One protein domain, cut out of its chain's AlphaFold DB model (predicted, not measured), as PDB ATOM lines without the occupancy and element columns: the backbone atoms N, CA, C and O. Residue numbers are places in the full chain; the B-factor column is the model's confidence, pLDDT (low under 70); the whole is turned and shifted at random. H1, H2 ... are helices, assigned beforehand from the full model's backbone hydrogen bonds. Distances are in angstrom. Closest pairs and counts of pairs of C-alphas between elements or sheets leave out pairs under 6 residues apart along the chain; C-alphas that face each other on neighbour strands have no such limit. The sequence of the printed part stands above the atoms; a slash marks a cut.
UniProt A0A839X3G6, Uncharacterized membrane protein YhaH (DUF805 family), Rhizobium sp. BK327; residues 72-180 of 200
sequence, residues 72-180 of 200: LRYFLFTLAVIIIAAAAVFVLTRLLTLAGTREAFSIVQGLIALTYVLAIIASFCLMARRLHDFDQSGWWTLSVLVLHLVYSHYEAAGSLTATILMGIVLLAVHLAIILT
ATOM      1  N   LEU A  72     325.538 316.407 196.165       84.12
ATOM      2  CA  LEU A  72     324.462 315.656 195.509       84.12
ATOM      3  C   LEU A  72     323.907 316.427 194.310       84.12
ATOM      4  O   LEU A  72     323.723 315.859 193.243       84.12
ATOM      5  N   ARG A  73     323.697 317.738 194.466       86.12
ATOM      6  CA  ARG A  73     323.248 318.601 193.367       86.12
ATOM      7  C   ARG A  73     324.313 318.683 192.278       86.12
ATOM      8  O   ARG A  73     323.974 318.588 191.107       86.12
ATOM      9  N   TYR A  74     325.587 318.789 192.662       88.69
ATOM     10  CA  TYR A  74     326.705 318.754 191.716       88.69
ATOM     11  C   TYR A  74     326.691 317.463 190.894       88.69
ATOM     12  O   TYR A  74     326.724 317.526 189.665       88.69
ATOM     13  N   PHE A  75     326.579 316.313 191.561       89.75
ATOM     14  CA  PHE A  75     326.517 315.013 190.902       89.75
ATOM     15  C   PHE A  75     325.316 314.906 189.959       89.75
ATOM     16  O   PHE A  75     325.494 314.568 188.795       89.75
ATOM     17  N   LEU A  76     324.111 315.258 190.420       90.69
ATOM     18  CA  LEU A  76     322.892 315.173 189.612       90.69
ATOM     19  C   LEU A  76     322.939 316.088 188.383       90.69
ATOM     20  O   LEU A  76     322.569 315.654 187.298       90.69
ATOM     21  N   PHE A  77     323.417 317.328 188.520       91.44
ATOM     22  CA  PHE A  77     323.529 318.232 187.373       91.44
ATOM     23  C   PHE A  77     324.629 317.810 186.407       91.44
ATOM     24  O   PHE A  77     324.421 317.868 185.200       91.44
ATOM     25  N   THR A  78     325.770 317.342 186.915       92.31
ATOM     26  CA  THR A  78     326.840 316.807 186.062       92.31
ATOM     27  C   THR A  78     326.342 315.583 185.295       92.31
ATOM     28  O   THR A  78     326.517 315.498 184.083       92.31
ATOM     29  N   LEU A  79     325.637 314.675 185.974       94.00
ATOM     30  CA  LEU A  79     325.021 313.503 185.359       94.00
ATOM     31  C   LEU A  79     323.970 313.898 184.310       94.00
ATOM     32  O   LEU A  79     323.959 313.330 183.222       94.00
ATOM     33  N   ALA A  80     323.129 314.892 184.596       94.56
ATOM     34  CA  ALA A  80     322.151 315.400 183.637       94.56
ATOM     35  C   ALA A  80     322.827 315.966 182.379       94.56
ATOM     36  O   ALA A  80     322.407 315.640 181.272       94.56
ATOM     37  N   VAL A  81     323.901 316.752 182.531       95.06
ATOM     38  CA  VAL A  81     324.687 317.269 181.396       95.06
ATOM     39  C   VAL A  81     325.248 316.120 180.555       95.06
ATOM     40  O   VAL A  81     325.100 316.143 179.335       95.06
ATOM     41  N   ILE A  82     325.825 315.095 181.193       94.94
ATOM     42  CA  ILE A  82     326.373 313.917 180.501       94.94
ATOM     43  C   ILE A  82     325.278 313.177 179.724       94.94
ATOM     44  O   ILE A  82     325.458 312.896 178.541       94.94
ATOM     45  N   ILE A  83     324.140 312.884 180.360       97.44
ATOM     46  CA  ILE A  83     323.039 312.135 179.733       97.44
ATOM     47  C   ILE A  83     322.455 312.912 178.551       97.44
ATOM     48  O   ILE A  83     322.261 312.336 177.482       97.44
ATOM     49  N   ILE A  84     322.198 314.211 178.718       97.44
ATOM     50  CA  ILE A  84     321.626 315.053 177.659       97.44
ATOM     51  C   ILE A  84     322.591 315.146 176.473       97.44
ATOM     52  O   ILE A  84     322.170 314.951 175.333       97.44
ATOM     53  N   ALA A  85     323.879 315.391 176.728       96.31
ATOM     54  CA  ALA A  85     324.887 315.455 175.674       96.31
ATOM     55  C   ALA A  85     325.034 314.108 174.948       96.31
ATOM     56  O   ALA A  85     325.034 314.073 173.719       96.31
ATOM     57  N   ALA A  86     325.088 312.995 175.687       96.69
ATOM     58  CA  ALA A  86     325.180 311.657 175.109       96.69
ATOM     59  C   ALA A  86     323.953 311.314 174.249       96.69
ATOM     60  O   ALA A  86     324.107 310.812 173.136       96.69
ATOM     61  N   ALA A  87     322.744 311.628 174.723       97.81
ATOM     62  CA  ALA A  87     321.514 311.418 173.965       97.81
ATOM     63  C   ALA A  87     321.483 312.266 172.682       97.81
ATOM     64  O   ALA A  87     321.153 311.749 171.614       97.81
ATOM     65  N   ALA A  88     321.877 313.540 172.764       97.25
ATOM     66  CA  ALA A  88     321.953 314.426 171.606       97.25
ATOM     67  C   ALA A  88     322.955 313.909 170.559       97.25
ATOM     68  O   ALA A  88     322.597 313.761 169.390       97.25
ATOM     69  N   VAL A  89     324.176 313.553 170.974       96.56
ATOM     70  CA  VAL A  89     325.198 312.986 170.076       96.56
ATOM     71  C   VAL A  89     324.730 311.663 169.466       96.56
ATOM     72  O   VAL A  89     324.909 311.450 168.266       96.56
ATOM     73  N   PHE A  90     324.085 310.794 170.250       96.25
ATOM     74  CA  PHE A  90     323.524 309.541 169.749       96.25
ATOM     75  C   PHE A  90     322.487 309.793 168.649       96.25
ATOM     76  O   PHE A  90     322.621 309.254 167.552       96.25
ATOM     77  N   VAL A  91     321.494 310.654 168.897       96.44
ATOM     78  CA  VAL A  91     320.455 310.996 167.910       96.44
ATOM     79  C   VAL A  91     321.071 311.597 166.648       96.44
ATOM     80  O   VAL A  91     320.765 311.138 165.547       96.44
ATOM     81  N   LEU A  92     321.979 312.566 166.791       95.00
ATOM     82  CA  LEU A  92     322.670 313.201 165.666       95.00
ATOM     83  C   LEU A  92     323.443 312.179 164.821       95.00
ATOM     84  O   LEU A  92     323.334 312.173 163.595       95.00
ATOM     85  N   THR A  93     324.151 311.255 165.469       92.44
ATOM     86  CA  THR A  93     324.890 310.186 164.783       92.44
ATOM     87  C   THR A  93     323.946 309.244 164.029       92.44
ATOM     88  O   THR A  93     324.232 308.862 162.894       92.44
ATOM     89  N   ARG A  94     322.782 308.903 164.601       93.75
ATOM     90  CA  ARG A  94     321.772 308.079 163.910       93.75
ATOM     91  C   ARG A  94     321.184 308.796 162.698       93.75
ATOM     92  O   ARG A  94     321.053 308.178 161.643       93.75
ATOM     93  N   LEU A  95     320.891 310.090 162.810       90.00
ATOM     94  CA  LEU A  95     320.422 310.896 161.678       90.00
ATOM     95  C   LEU A  95     321.449 310.921 160.540       90.00
ATOM     96  O   LEU A  95     321.079 310.754 159.378       90.00
ATOM     97  N   LEU A  96     322.737 311.036 160.870       90.12
ATOM     98  CA  LEU A  96     323.812 310.982 159.881       90.12
ATOM     99  C   LEU A  96     323.850 309.646 159.129       90.12
ATOM    100  O   LEU A  96     323.934 309.639 157.900       90.12
ATOM    101  N   THR A  97     323.737 308.523 159.847       87.56
ATOM    102  CA  THR A  97     323.723 307.188 159.219       87.56
ATOM    103  C   THR A  97     322.524 306.965 158.294       87.56
ATOM    104  O   THR A  97     322.633 306.187 157.353       87.56
ATOM    105  N   LEU A  98     321.400 307.650 158.535       87.69
ATOM    106  CA  LEU A  98     320.191 307.547 157.712       87.69
ATOM    107  C   LEU A  98     320.237 308.451 156.472       87.69
ATOM    108  O   LEU A  98     319.740 308.060 155.421       87.69
ATOM    109  N   ALA A  99     320.813 309.653 156.584       88.19
ATOM    110  CA  ALA A  99     320.863 310.614 155.482       88.19
ATOM    111  C   ALA A  99     321.899 310.239 154.408       88.19
ATOM    112  O   ALA A  99     321.636 310.402 153.220       88.19
ATOM    113  N   GLY A 100     323.086 309.769 154.812       81.44
ATOM    114  CA  GLY A 100     324.116 309.255 153.898       81.44
ATOM    115  C   GLY A 100     324.734 310.264 152.912       81.44
ATOM    116  O   GLY A 100     325.496 309.856 152.038       81.44
ATOM    117  N   THR A 101     324.442 311.566 153.021       90.38
ATOM    118  CA  THR A 101     324.978 312.604 152.119       90.38
ATOM    119  C   THR A 101     326.158 313.366 152.727       90.38
ATOM    120  O   THR A 101     326.273 313.515 153.946       90.38
ATOM    121  N   ARG A 102     327.038 313.902 151.867       87.69
ATOM    122  CA  ARG A 102     328.180 314.737 152.292       87.69
ATOM    123  C   ARG A 102     327.746 316.042 152.968       87.69
ATOM    124  O   ARG A 102     328.359 316.441 153.949       87.69
ATOM    125  N   GLU A 103     326.677 316.672 152.486       88.88
ATOM    126  CA  GLU A 103     326.133 317.895 153.097       88.88
ATOM    127  C   GLU A 103     325.581 317.627 154.505       88.88
ATOM    128  O   GLU A 103     325.884 318.357 155.451       88.88
ATOM    129  N   ALA A 104     324.845 316.521 154.683       89.75
ATOM    130  CA  ALA A 104     324.362 316.111 156.001       89.75
ATOM    131  C   ALA A 104     325.520 315.810 156.964       89.75
ATOM    132  O   ALA A 104     325.422 316.129 158.148       89.75
ATOM    133  N   PHE A 105     326.630 315.255 156.465       92.00
ATOM    134  CA  PHE A 105     327.829 315.013 157.267       92.00
ATOM    135  C   PHE A 105     328.382 316.296 157.887       92.00
ATOM    136  O   PHE A 105     328.530 316.359 159.108       92.00
ATOM    137  N   SER A 106     328.631 317.330 157.082       92.19
ATOM    138  CA  SER A 106     329.183 318.599 157.572       92.19
ATOM    139  C   SER A 106     328.269 319.270 158.602       92.19
ATOM    140  O   SER A 106     328.737 319.718 159.650       92.19
ATOM    141  N   ILE A 107     326.958 319.291 158.341       93.38
ATOM    142  CA  ILE A 107     325.970 319.894 159.248       93.38
ATOM    143  C   ILE A 107     325.920 319.133 160.578       93.38
ATOM    144  O   ILE A 107     326.000 319.746 161.644       93.38
ATOM    145  N   VAL A 108     325.820 317.801 160.536       94.62
ATOM    146  CA  VAL A 108     325.738 316.984 161.754       94.62
ATOM    147  C   VAL A 108     327.015 317.099 162.584       94.62
ATOM    148  O   VAL A 108     326.924 317.255 163.801       94.62
ATOM    149  N   GLN A 109     328.192 317.089 161.956       93.25
ATOM    150  CA  GLN A 109     329.458 317.298 162.666       93.25
ATOM    151  C   GLN A 109     329.498 318.662 163.372       93.25
ATOM    152  O   GLN A 109     329.894 318.738 164.535       93.25
ATOM    153  N   GLY A 110     329.008 319.724 162.723       95.44
ATOM    154  CA  GLY A 110     328.871 321.042 163.350       95.44
ATOM    155  C   GLY A 110     327.948 321.036 164.575       95.44
ATOM    156  O   GLY A 110     328.284 321.617 165.608       95.44
ATOM    157  N   LEU A 111     326.815 320.332 164.503       96.50
ATOM    158  CA  LEU A 111     325.879 320.197 165.627       96.50
ATOM    159  C   LEU A 111     326.452 319.362 166.778       96.50
ATOM    160  O   LEU A 111     326.229 319.685 167.947       96.50
ATOM    161  N   ILE A 112     327.215 318.312 166.469       95.94
ATOM    162  CA  ILE A 112     327.927 317.510 167.472       95.94
ATOM    163  C   ILE A 112     328.971 318.381 168.181       95.94
ATOM    164  O   ILE A 112     328.999 318.422 169.412       95.94
ATOM    165  N   ALA A 113     329.776 319.137 167.430       95.69
ATOM    166  CA  ALA A 113     330.760 320.055 167.999       95.69
ATOM    167  C   ALA A 113     330.101 321.112 168.904       95.69
ATOM    168  O   ALA A 113     330.544 321.322 170.033       95.69
ATOM    169  N   LEU A 114     328.997 321.721 168.455       97.25
ATOM    170  CA  LEU A 114     328.218 322.663 169.262       97.25
ATOM    171  C   LEU A 114     327.707 322.017 170.559       97.25
ATOM    172  O   LEU A 114     327.807 322.617 171.629       97.25
ATOM    173  N   THR A 115     327.201 320.785 170.475       96.75
ATOM    174  CA  THR A 115     326.735 320.019 171.641       96.75
ATOM    175  C   THR A 115     327.852 319.855 172.672       96.75
ATOM    176  O   THR A 115     327.642 320.136 173.855       96.75
ATOM    177  N   TYR A 116     329.058 319.479 172.234       94.69
ATOM    178  CA  TYR A 116     330.216 319.369 173.122       94.69
ATOM    179  C   TYR A 116     330.607 320.709 173.745       94.69
ATOM    180  O   TYR A 116     330.837 320.764 174.951       94.69
ATOM    181  N   VAL A 117     330.629 321.802 172.975       95.88
ATOM    182  CA  VAL A 117     330.947 323.143 173.501       95.88
ATOM    183  C   VAL A 117     329.968 323.549 174.606       95.88
ATOM    184  O   VAL A 117     330.394 323.982 175.679       95.88
ATOM    185  N   LEU A 118     328.665 323.358 174.393       96.38
ATOM    186  CA  LEU A 118     327.646 323.666 175.400       96.38
ATOM    187  C   LEU A 118     327.797 322.793 176.655       96.38
ATOM    188  O   LEU A 118     327.721 323.306 177.774       96.38
ATOM    189  N   ALA A 119     328.064 321.496 176.482       94.88
ATOM    190  CA  ALA A 119     328.304 320.578 177.593       94.88
ATOM    191  C   ALA A 119     329.562 320.952 178.396       94.88
ATOM    192  O   ALA A 119     329.545 320.898 179.629       94.88
ATOM    193  N   ILE A 120     330.631 321.385 177.720       93.69
ATOM    194  CA  ILE A 120     331.863 321.872 178.351       93.69
ATOM    195  C   ILE A 120     331.566 323.126 179.174       93.69
ATOM    196  O   ILE A 120     331.904 323.158 180.356       93.69
ATOM    197  N   ILE A 121     330.875 324.122 178.612       94.19
ATOM    198  CA  ILE A 121     330.518 325.353 179.339       94.19
ATOM    199  C   ILE A 121     329.687 325.026 180.589       94.19
ATOM    200  O   ILE A 121     330.008 325.487 181.687       94.19
ATOM    201  N   ALA A 122     328.661 324.180 180.455       93.31
ATOM    202  CA  ALA A 122     327.831 323.766 181.585       93.31
ATOM    203  C   ALA A 122     328.653 323.051 182.674       93.31
ATOM    204  O   ALA A 122     328.523 323.359 183.863       93.31
ATOM    205  N   SER A 123     329.547 322.147 182.266       91.69
ATOM    206  CA  SER A 123     330.449 321.422 183.169       91.69
ATOM    207  C   SER A 123     331.407 322.368 183.891       91.69
ATOM    208  O   SER A 123     331.627 322.222 185.092       91.69
ATOM    209  N   PHE A 124     331.915 323.391 183.202       91.88
ATOM    210  CA  PHE A 124     332.763 324.424 183.790       91.88
ATOM    211  C   PHE A 124     332.031 325.244 184.848       91.88
ATOM    212  O   PHE A 124     332.559 325.453 185.939       91.88
ATOM    213  N   CYS A 125     330.800 325.675 184.566       91.31
ATOM    214  CA  CYS A 125     329.991 326.408 185.537       91.31
ATOM    215  C   CYS A 125     329.703 325.567 186.793       91.31
ATOM    216  O   CYS A 125     329.685 326.091 187.910       91.31
ATOM    217  N   LEU A 126     329.471 324.261 186.637       91.12
ATOM    218  CA  LEU A 126     329.287 323.343 187.763       91.12
ATOM    219  C   LEU A 126     330.588 323.132 188.544       91.12
ATOM    220  O   LEU A 126     330.577 323.207 189.773       91.12
ATOM    221  N   MET A 127     331.699 322.924 187.841       91.38
ATOM    222  CA  MET A 127     333.016 322.708 188.437       91.38
ATOM    223  C   MET A 127     333.505 323.936 189.207       91.38
ATOM    224  O   MET A 127     333.951 323.801 190.341       91.38
ATOM    225  N   ALA A 128     333.354 325.139 188.653       91.06
ATOM    226  CA  ALA A 128     333.725 326.379 189.330       91.06
ATOM    227  C   ALA A 128     332.944 326.557 190.642       91.06
ATOM    228  O   ALA A 128     333.534 326.844 191.680       91.06
ATOM    229  N   ARG A 129     331.629 326.290 190.636       86.75
ATOM    230  CA  ARG A 129     330.811 326.314 191.862       86.75
ATOM    231  C   ARG A 129     331.231 325.244 192.866       86.75
ATOM    232  O   ARG A 129     331.184 325.485 194.067       86.75
ATOM    233  N   ARG A 130     331.682 324.084 192.389       90.12
ATOM    234  CA  ARG A 130     332.223 323.034 193.251       90.12
ATOM    235  C   ARG A 130     333.578 323.415 193.849       90.12
ATOM    236  O   ARG A 130     333.813 323.163 195.022       90.12
ATOM    237  N   LEU A 131     334.440 324.076 193.087       89.25
ATOM    238  CA  LEU A 131     335.700 324.639 193.579       89.25
ATOM    239  C   LEU A 131     335.466 325.731 194.625       89.25
ATOM    240  O   LEU A 131     336.170 325.775 195.634       89.25
ATOM    241  N   HIS A 132     334.421 326.542 194.449       88.94
ATOM    242  CA  HIS A 132     334.002 327.511 195.459       88.94
ATOM    243  C   HIS A 132     333.588 326.839 196.776       88.94
ATOM    244  O   HIS A 132     333.785 327.438 197.830       88.94
ATOM    245  N   ASP A 133     333.090 325.593 196.774       84.38
ATOM    246  CA  ASP A 133     332.854 324.854 198.025       84.38
ATOM    247  C   ASP A 133     334.148 324.550 198.785       84.38
ATOM    248  O   ASP A 133     334.102 324.396 200.004       84.38
ATOM    249  N   PHE A 134     335.284 324.445 198.094       86.38
ATOM    250  CA  PHE A 134     336.602 324.232 198.698       86.38
ATOM    251  C   PHE A 134     337.310 325.544 199.059       86.38
ATOM    252  O   PHE A 134     338.481 325.518 199.426       86.38
ATOM    253  N   ASP A 135     336.623 326.685 198.929       86.81
ATOM    254  CA  ASP A 135     337.216 328.025 199.011       86.81
ATOM    255  C   ASP A 135     338.372 328.243 198.010       86.81
ATOM    256  O   ASP A 135     339.266 329.064 198.219       86.81
ATOM    257  N   GLN A 136     338.344 327.512 196.892       87.31
ATOM    258  CA  GLN A 136     339.316 327.616 195.807       87.31
ATOM    259  C   GLN A 136     338.787 328.507 194.681       87.31
ATOM    260  O   GLN A 136     337.582 328.699 194.520       87.31
ATOM    261  N   SER A 137     339.696 329.057 193.876       88.75
ATOM    262  CA  SER A 137     339.320 329.865 192.715       88.75
ATOM    263  C   SER A 137     338.735 328.999 191.589       88.75
ATOM    264  O   SER A 137     339.194 327.887 191.329       88.75
ATOM    265  N   GLY A 138     337.749 329.531 190.857       85.62
ATOM    266  CA  GLY A 138     337.171 328.849 189.691       85.62
ATOM    267  C   GLY A 138     338.174 328.575 188.559       85.62
ATOM    268  O   GLY A 138     337.940 327.688 187.738       85.62
ATOM    269  N   TRP A 139     339.319 329.271 188.546       89.12
ATOM    270  CA  TRP A 139     340.413 329.087 187.584       89.12
ATOM    271  C   TRP A 139     340.999 327.672 187.585       89.12
ATOM    272  O   TRP A 139     341.449 327.204 186.541       89.12
ATOM    273  N   TRP A 140     340.922 326.949 188.705       90.50
ATOM    274  CA  TRP A 140     341.355 325.549 188.776       90.50
ATOM    275  C   TRP A 140     340.593 324.623 187.820       90.50
ATOM    276  O   TRP A 140     341.123 323.587 187.422       90.50
ATOM    277  N   THR A 141     339.408 325.026 187.354       91.44
ATOM    278  CA  THR A 141     338.675 324.320 186.290       91.44
ATOM    279  C   THR A 141     339.510 324.184 185.011       91.44
ATOM    280  O   THR A 141     339.432 323.160 184.336       91.44
ATOM    281  N   LEU A 142     340.378 325.160 184.702       93.75
ATOM    282  CA  LEU A 142     341.287 325.078 183.555       93.75
ATOM    283  C   LEU A 142     342.303 323.944 183.694       93.75
ATOM    284  O   LEU A 142     342.657 323.325 182.698       93.75
ATOM    285  N   SER A 143     342.735 323.624 184.915       93.81
ATOM    286  CA  SER A 143     343.643 322.491 185.135       93.81
ATOM    287  C   SER A 143     342.958 321.173 184.765       93.81
ATOM    288  O   SER A 143     343.550 320.330 184.100       93.81
ATOM    289  N   VAL A 144     341.675 321.026 185.115       93.62
ATOM    290  CA  VAL A 144     340.869 319.856 184.730       93.62
ATOM    291  C   VAL A 144     340.656 319.800 183.215       93.62
ATOM    292  O   VAL A 144     340.679 318.714 182.636       93.62
ATOM    293  N   LEU A 145     340.499 320.950 182.549       94.19
ATOM    294  CA  LEU A 145     340.442 321.007 181.086       94.19
ATOM    295  C   LEU A 145     341.745 320.533 180.449       94.19
ATOM    296  O   LEU A 145     341.701 319.713 179.539       94.19
ATOM    297  N   VAL A 146     342.894 321.007 180.935       96.06
ATOM    298  CA  VAL A 146     344.202 320.576 180.424       96.06
ATOM    299  C   VAL A 146     344.349 319.059 180.533       96.06
ATOM    300  O   VAL A 146     344.775 318.429 179.569       96.06
ATOM    301  N   LEU A 147     343.917 318.449 181.642       96.06
ATOM    302  CA  LEU A 147     343.935 316.988 181.781       96.06
ATOM    303  C   LEU A 147     343.065 316.280 180.725       96.06
ATOM    304  O   LEU A 147     343.487 315.264 180.177       96.06
ATOM    305  N   HIS A 148     341.891 316.822 180.387       95.38
ATOM    306  CA  HIS A 148     341.064 316.275 179.302       95.38
ATOM    307  C   HIS A 148     341.717 316.436 177.928       95.38
ATOM    308  O   HIS A 148     341.637 315.522 177.109       95.38
ATOM    309  N   LEU A 149     342.381 317.565 177.671       95.75
ATOM    310  CA  LEU A 149     343.108 317.782 176.417       95.75
ATOM    311  C   LEU A 149     344.275 316.797 176.278       95.75
ATOM    312  O   LEU A 149     344.484 316.243 175.202       95.75
ATOM    313  N   VAL A 150     344.994 316.520 177.369       96.75
ATOM    314  CA  VAL A 150     346.077 315.525 177.378       96.75
ATOM    315  C   VAL A 150     345.525 314.112 177.152       96.75
ATOM    316  O   VAL A 150     346.096 313.345 176.381       96.75
ATOM    317  N   TYR A 151     344.396 313.763 177.772       96.50
ATOM    318  CA  TYR A 151     343.718 312.492 177.508       96.50
ATOM    319  C   TYR A 151     343.305 312.346 176.038       96.50
ATOM    320  O   TYR A 151     343.617 311.330 175.417       96.50
ATOM    321  N   SER A 152     342.676 313.379 175.466       94.44
ATOM    322  CA  SER A 152     342.278 313.398 174.054       94.44
ATOM    323  C   SER A 152     343.482 313.282 173.117       94.44
ATOM    324  O   SER A 152     343.407 312.588 172.107       94.44
ATOM    325  N   HIS A 153     344.622 313.879 173.473       95.94
ATOM    326  CA  HIS A 153     345.862 313.710 172.719       95.94
ATOM    327  C   HIS A 153     346.328 312.246 172.676       95.94
ATOM    328  O   HIS A 153     346.668 311.753 171.603       95.94
ATOM    329  N   TYR A 154     346.321 311.533 173.809       96.69
ATOM    330  CA  TYR A 154     346.725 310.122 173.838       96.69
ATOM    331  C   TYR A 154     345.763 309.207 173.084       96.69
ATOM    332  O   TYR A 154     346.212 308.267 172.424       96.69
ATOM    333  N   GLU A 155     344.462 309.499 173.142       94.88
ATOM    334  CA  GLU A 155     343.459 308.813 172.327       94.88
ATOM    335  C   GLU A 155     343.720 309.029 170.828       94.88
ATOM    336  O   GLU A 155     343.830 308.060 170.079       94.88
ATOM    337  N   ALA A 156     343.919 310.280 170.401       95.06
ATOM    338  CA  ALA A 156     344.208 310.618 169.008       95.06
ATOM    339  C   ALA A 156     345.541 310.026 168.510       95.06
ATOM    340  O   ALA A 156     345.664 309.671 167.341       95.06
ATOM    341  N   ALA A 157     346.531 309.888 169.395       96.38
ATOM    342  CA  ALA A 157     347.804 309.232 169.100       96.38
ATOM    343  C   ALA A 157     347.701 307.693 169.027       96.38
ATOM    344  O   ALA A 157     348.671 307.039 168.644       96.38
ATOM    345  N   GLY A 158     346.562 307.100 169.409       95.50
ATOM    346  CA  GLY A 158     346.328 305.653 169.370       95.50
ATOM    347  C   GLY A 158     347.075 304.849 170.443       95.50
ATOM    348  O   GLY A 158     347.160 303.624 170.350       95.50
ATOM    349  N   SER A 159     347.629 305.505 171.469       96.50
ATOM    350  CA  SER A 159     348.391 304.832 172.528       96.50
ATOM    351  C   SER A 159     347.465 304.297 173.618       96.50
ATOM    352  O   SER A 159     347.188 304.976 174.606       96.50
ATOM    353  N   LEU A 160     347.028 303.043 173.475       95.56
ATOM    354  CA  LEU A 160     346.110 302.401 174.423       95.56
ATOM    355  C   LEU A 160     346.611 302.471 175.876       95.56
ATOM    356  O   LEU A 160     345.856 302.835 176.774       95.56
ATOM    357  N   THR A 161     347.892 302.169 176.111       97.50
ATOM    358  CA  THR A 161     348.486 302.195 177.456       97.50
ATOM    359  C   THR A 161     348.423 303.594 178.068       97.50
ATOM    360  O   THR A 161     348.014 303.740 179.218       97.50
ATOM    361  N   ALA A 162     348.783 304.633 177.307       96.50
ATOM    362  CA  ALA A 162     348.752 306.006 177.806       96.50
ATOM    363  C   ALA A 162     347.316 306.491 178.049       96.50
ATOM    364  O   ALA A 162     347.052 307.117 179.077       96.50
ATOM    365  N   THR A 163     346.377 306.145 177.163       96.50
ATOM    366  CA  THR A 163     344.954 306.466 177.325       96.50
ATOM    367  C   THR A 163     344.369 305.820 178.576       96.50
ATOM    368  O   THR A 163     343.681 306.496 179.336       96.50
ATOM    369  N   ILE A 164     344.674 304.545 178.847       97.62
ATOM    370  CA  ILE A 164     344.194 303.858 180.057       97.62
ATOM    371  C   ILE A 164     344.772 304.512 181.315       97.62
ATOM    372  O   ILE A 164     344.019 304.844 182.231       97.62
ATOM    373  N   LEU A 165     346.088 304.739 181.363       97.81
ATOM    374  CA  LEU A 165     346.734 305.355 182.527       97.81
ATOM    375  C   LEU A 165     346.195 306.765 182.794       97.81
ATOM    376  O   LEU A 165     345.833 307.085 183.927       97.81
ATOM    377  N   MET A 166     346.075 307.589 181.752       97.19
ATOM    378  CA  MET A 166     345.502 308.928 181.874       97.19
ATOM    379  C   MET A 166     344.013 308.878 182.244       97.19
ATOM    380  O   MET A 166     343.554 309.687 183.047       97.19
ATOM    381  N   GLY A 167     343.261 307.906 181.723       96.00
ATOM    382  CA  GLY A 167     341.861 307.677 182.076       96.00
ATOM    383  C   GLY A 167     341.674 307.363 183.562       96.00
ATOM    384  O   GLY A 167     340.781 307.922 184.198       96.00
ATOM    385  N   ILE A 168     342.559 306.550 184.147       97.88
ATOM    386  CA  ILE A 168     342.565 306.269 185.592       97.88
ATOM    387  C   ILE A 168     342.831 307.550 186.391       97.88
ATOM    388  O   ILE A 168     342.120 307.826 187.359       97.88
ATOM    389  N   VAL A 169     343.811 308.361 185.977       97.50
ATOM    390  CA  VAL A 169     344.122 309.644 186.630       97.50
ATOM    391  C   VAL A 169     342.929 310.600 186.559       97.50
ATOM    392  O   VAL A 169     342.526 311.162 187.578       97.50
ATOM    393  N   LEU A 170     342.315 310.756 185.384       96.31
ATOM    394  CA  LEU A 170     341.136 311.604 185.197       96.31
ATOM    395  C   LEU A 170     339.947 311.141 186.037       96.31
ATOM    396  O   LEU A 170     339.267 311.972 186.648       96.31
ATOM    397  N   LEU A 171     339.698 309.833 186.090       95.62
ATOM    398  CA  LEU A 171     338.647 309.267 186.925       95.62
ATOM    399  C   LEU A 171     338.916 309.564 188.403       95.62
ATOM    400  O   LEU A 171     338.020 310.045 189.096       95.62
ATOM    401  N   ALA A 172     340.148 309.354 188.873       96.19
ATOM    402  CA  ALA A 172     340.537 309.649 190.249       96.19
ATOM    403  C   ALA A 172     340.320 311.129 190.605       96.19
ATOM    404  O   ALA A 172     339.786 311.424 191.674       96.19
ATOM    405  N   VAL A 173     340.651 312.059 189.702       95.19
ATOM    406  CA  VAL A 173     340.410 313.499 189.897       95.19
ATOM    407  C   VAL A 173     338.914 313.810 190.018       95.19
ATOM    408  O   VAL A 173     338.512 314.508 190.949       95.19
ATOM    409  N   HIS A 174     338.064 313.268 189.140       93.25
ATOM    410  CA  HIS A 174     336.614 313.491 189.235       93.25
ATOM    411  C   HIS A 174     336.023 312.894 190.509       93.25
ATOM    412  O   HIS A 174     335.225 313.549 191.181       93.25
ATOM    413  N   LEU A 175     336.438 311.679 190.874       94.06
ATOM    414  CA  LEU A 175     336.011 311.048 192.118       94.06
ATOM    415  C   LEU A 175     336.449 311.874 193.327       94.06
ATOM    416  O   LEU A 175     335.632 312.121 194.212       94.06
ATOM    417  N   ALA A 176     337.684 312.379 193.343       92.88
ATOM    418  CA  ALA A 176     338.154 313.262 194.403       92.88
ATOM    419  C   ALA A 176     337.274 314.518 194.512       92.88
ATOM    420  O   ALA A 176     336.825 314.859 195.604       92.88
ATOM    421  N   ILE A 177     336.936 315.172 193.400       91.94
ATOM    422  CA  ILE A 177     336.098 316.385 193.398       91.94
ATOM    423  C   ILE A 177     334.656 316.098 193.862       91.94
ATOM    424  O   ILE A 177     334.054 316.891 194.602       91.94
ATOM    425  N   ILE A 178     334.088 314.961 193.453       90.75
ATOM    426  CA  ILE A 178     332.730 314.549 193.835       90.75
ATOM    427  C   ILE A 178     332.675 314.190 195.326       90.75
ATOM    428  O   ILE A 178     331.773 314.644 196.034       90.75
ATOM    429  N   LEU A 179     333.632 313.392 195.803       90.88
ATOM    430  CA  LEU A 179     333.585 312.768 197.126       90.88
ATOM    431  C   LEU A 179     334.151 313.653 198.241       90.88
ATOM    432  O   LEU A 179     333.694 313.546 199.381       90.88
ATOM    433  N   THR A 180     335.105 314.540 197.942       88.56
ATOM    434  CA  THR A 180     335.740 315.380 198.972       88.56
ATOM    435  C   THR A 180     334.701 316.304 199.613       88.56
ATOM    436  O   THR A 180     334.006 317.032 198.903       88.56
TER     437      THR A 180
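This is residues 72 to 180 of the 200 residues of the protein "Uncharacterized membrane protein YhaH (DUF805 family)" of Rhizobium sp. BK327 (UniProt A0A839X3G6). Two helical hairpins, long H1 and H2 and shorter H3 and H4, meet near one end and splay apart as a V. The printed part has 109 residues with four named helices, H1 to H4 in order: all helix. It is loose, radius of gyration of the C-alphas 16.2 A, and spans 50 by 32 by 21 A.

Find C-alpha 72 at (324.462, 315.656, 195.509); from there H1 runs 40.5 A to residue 99. H2 is residues 102 to 133, 47.1 A, H3 138 to 156, and H4 160 to 179, ending at (333.585, 312.768, 197.126).

Hairpin H1 and H2 touch at a shallow tilt of 4 degrees, C-alphas 89 and 112 closest at 5.9 A. H2, with residues 124 to 132 alone, touches H3, a hairpin at a steep 39 degrees, C-alphas 128 and 138 closest at 4.3 A. H3, with residues 147 to 155 alone, touches H4, a hairpin at a shallow 23 degrees, C-alphas 154 and 163 closest at 5.4 A. Every O i to N i+4 pair is within hydrogen-bond range in H1, H2 and H4, 13 of 15 in H3.

C-alphas 101 and 135 are farthest apart, 50.9 A; the three links are tight.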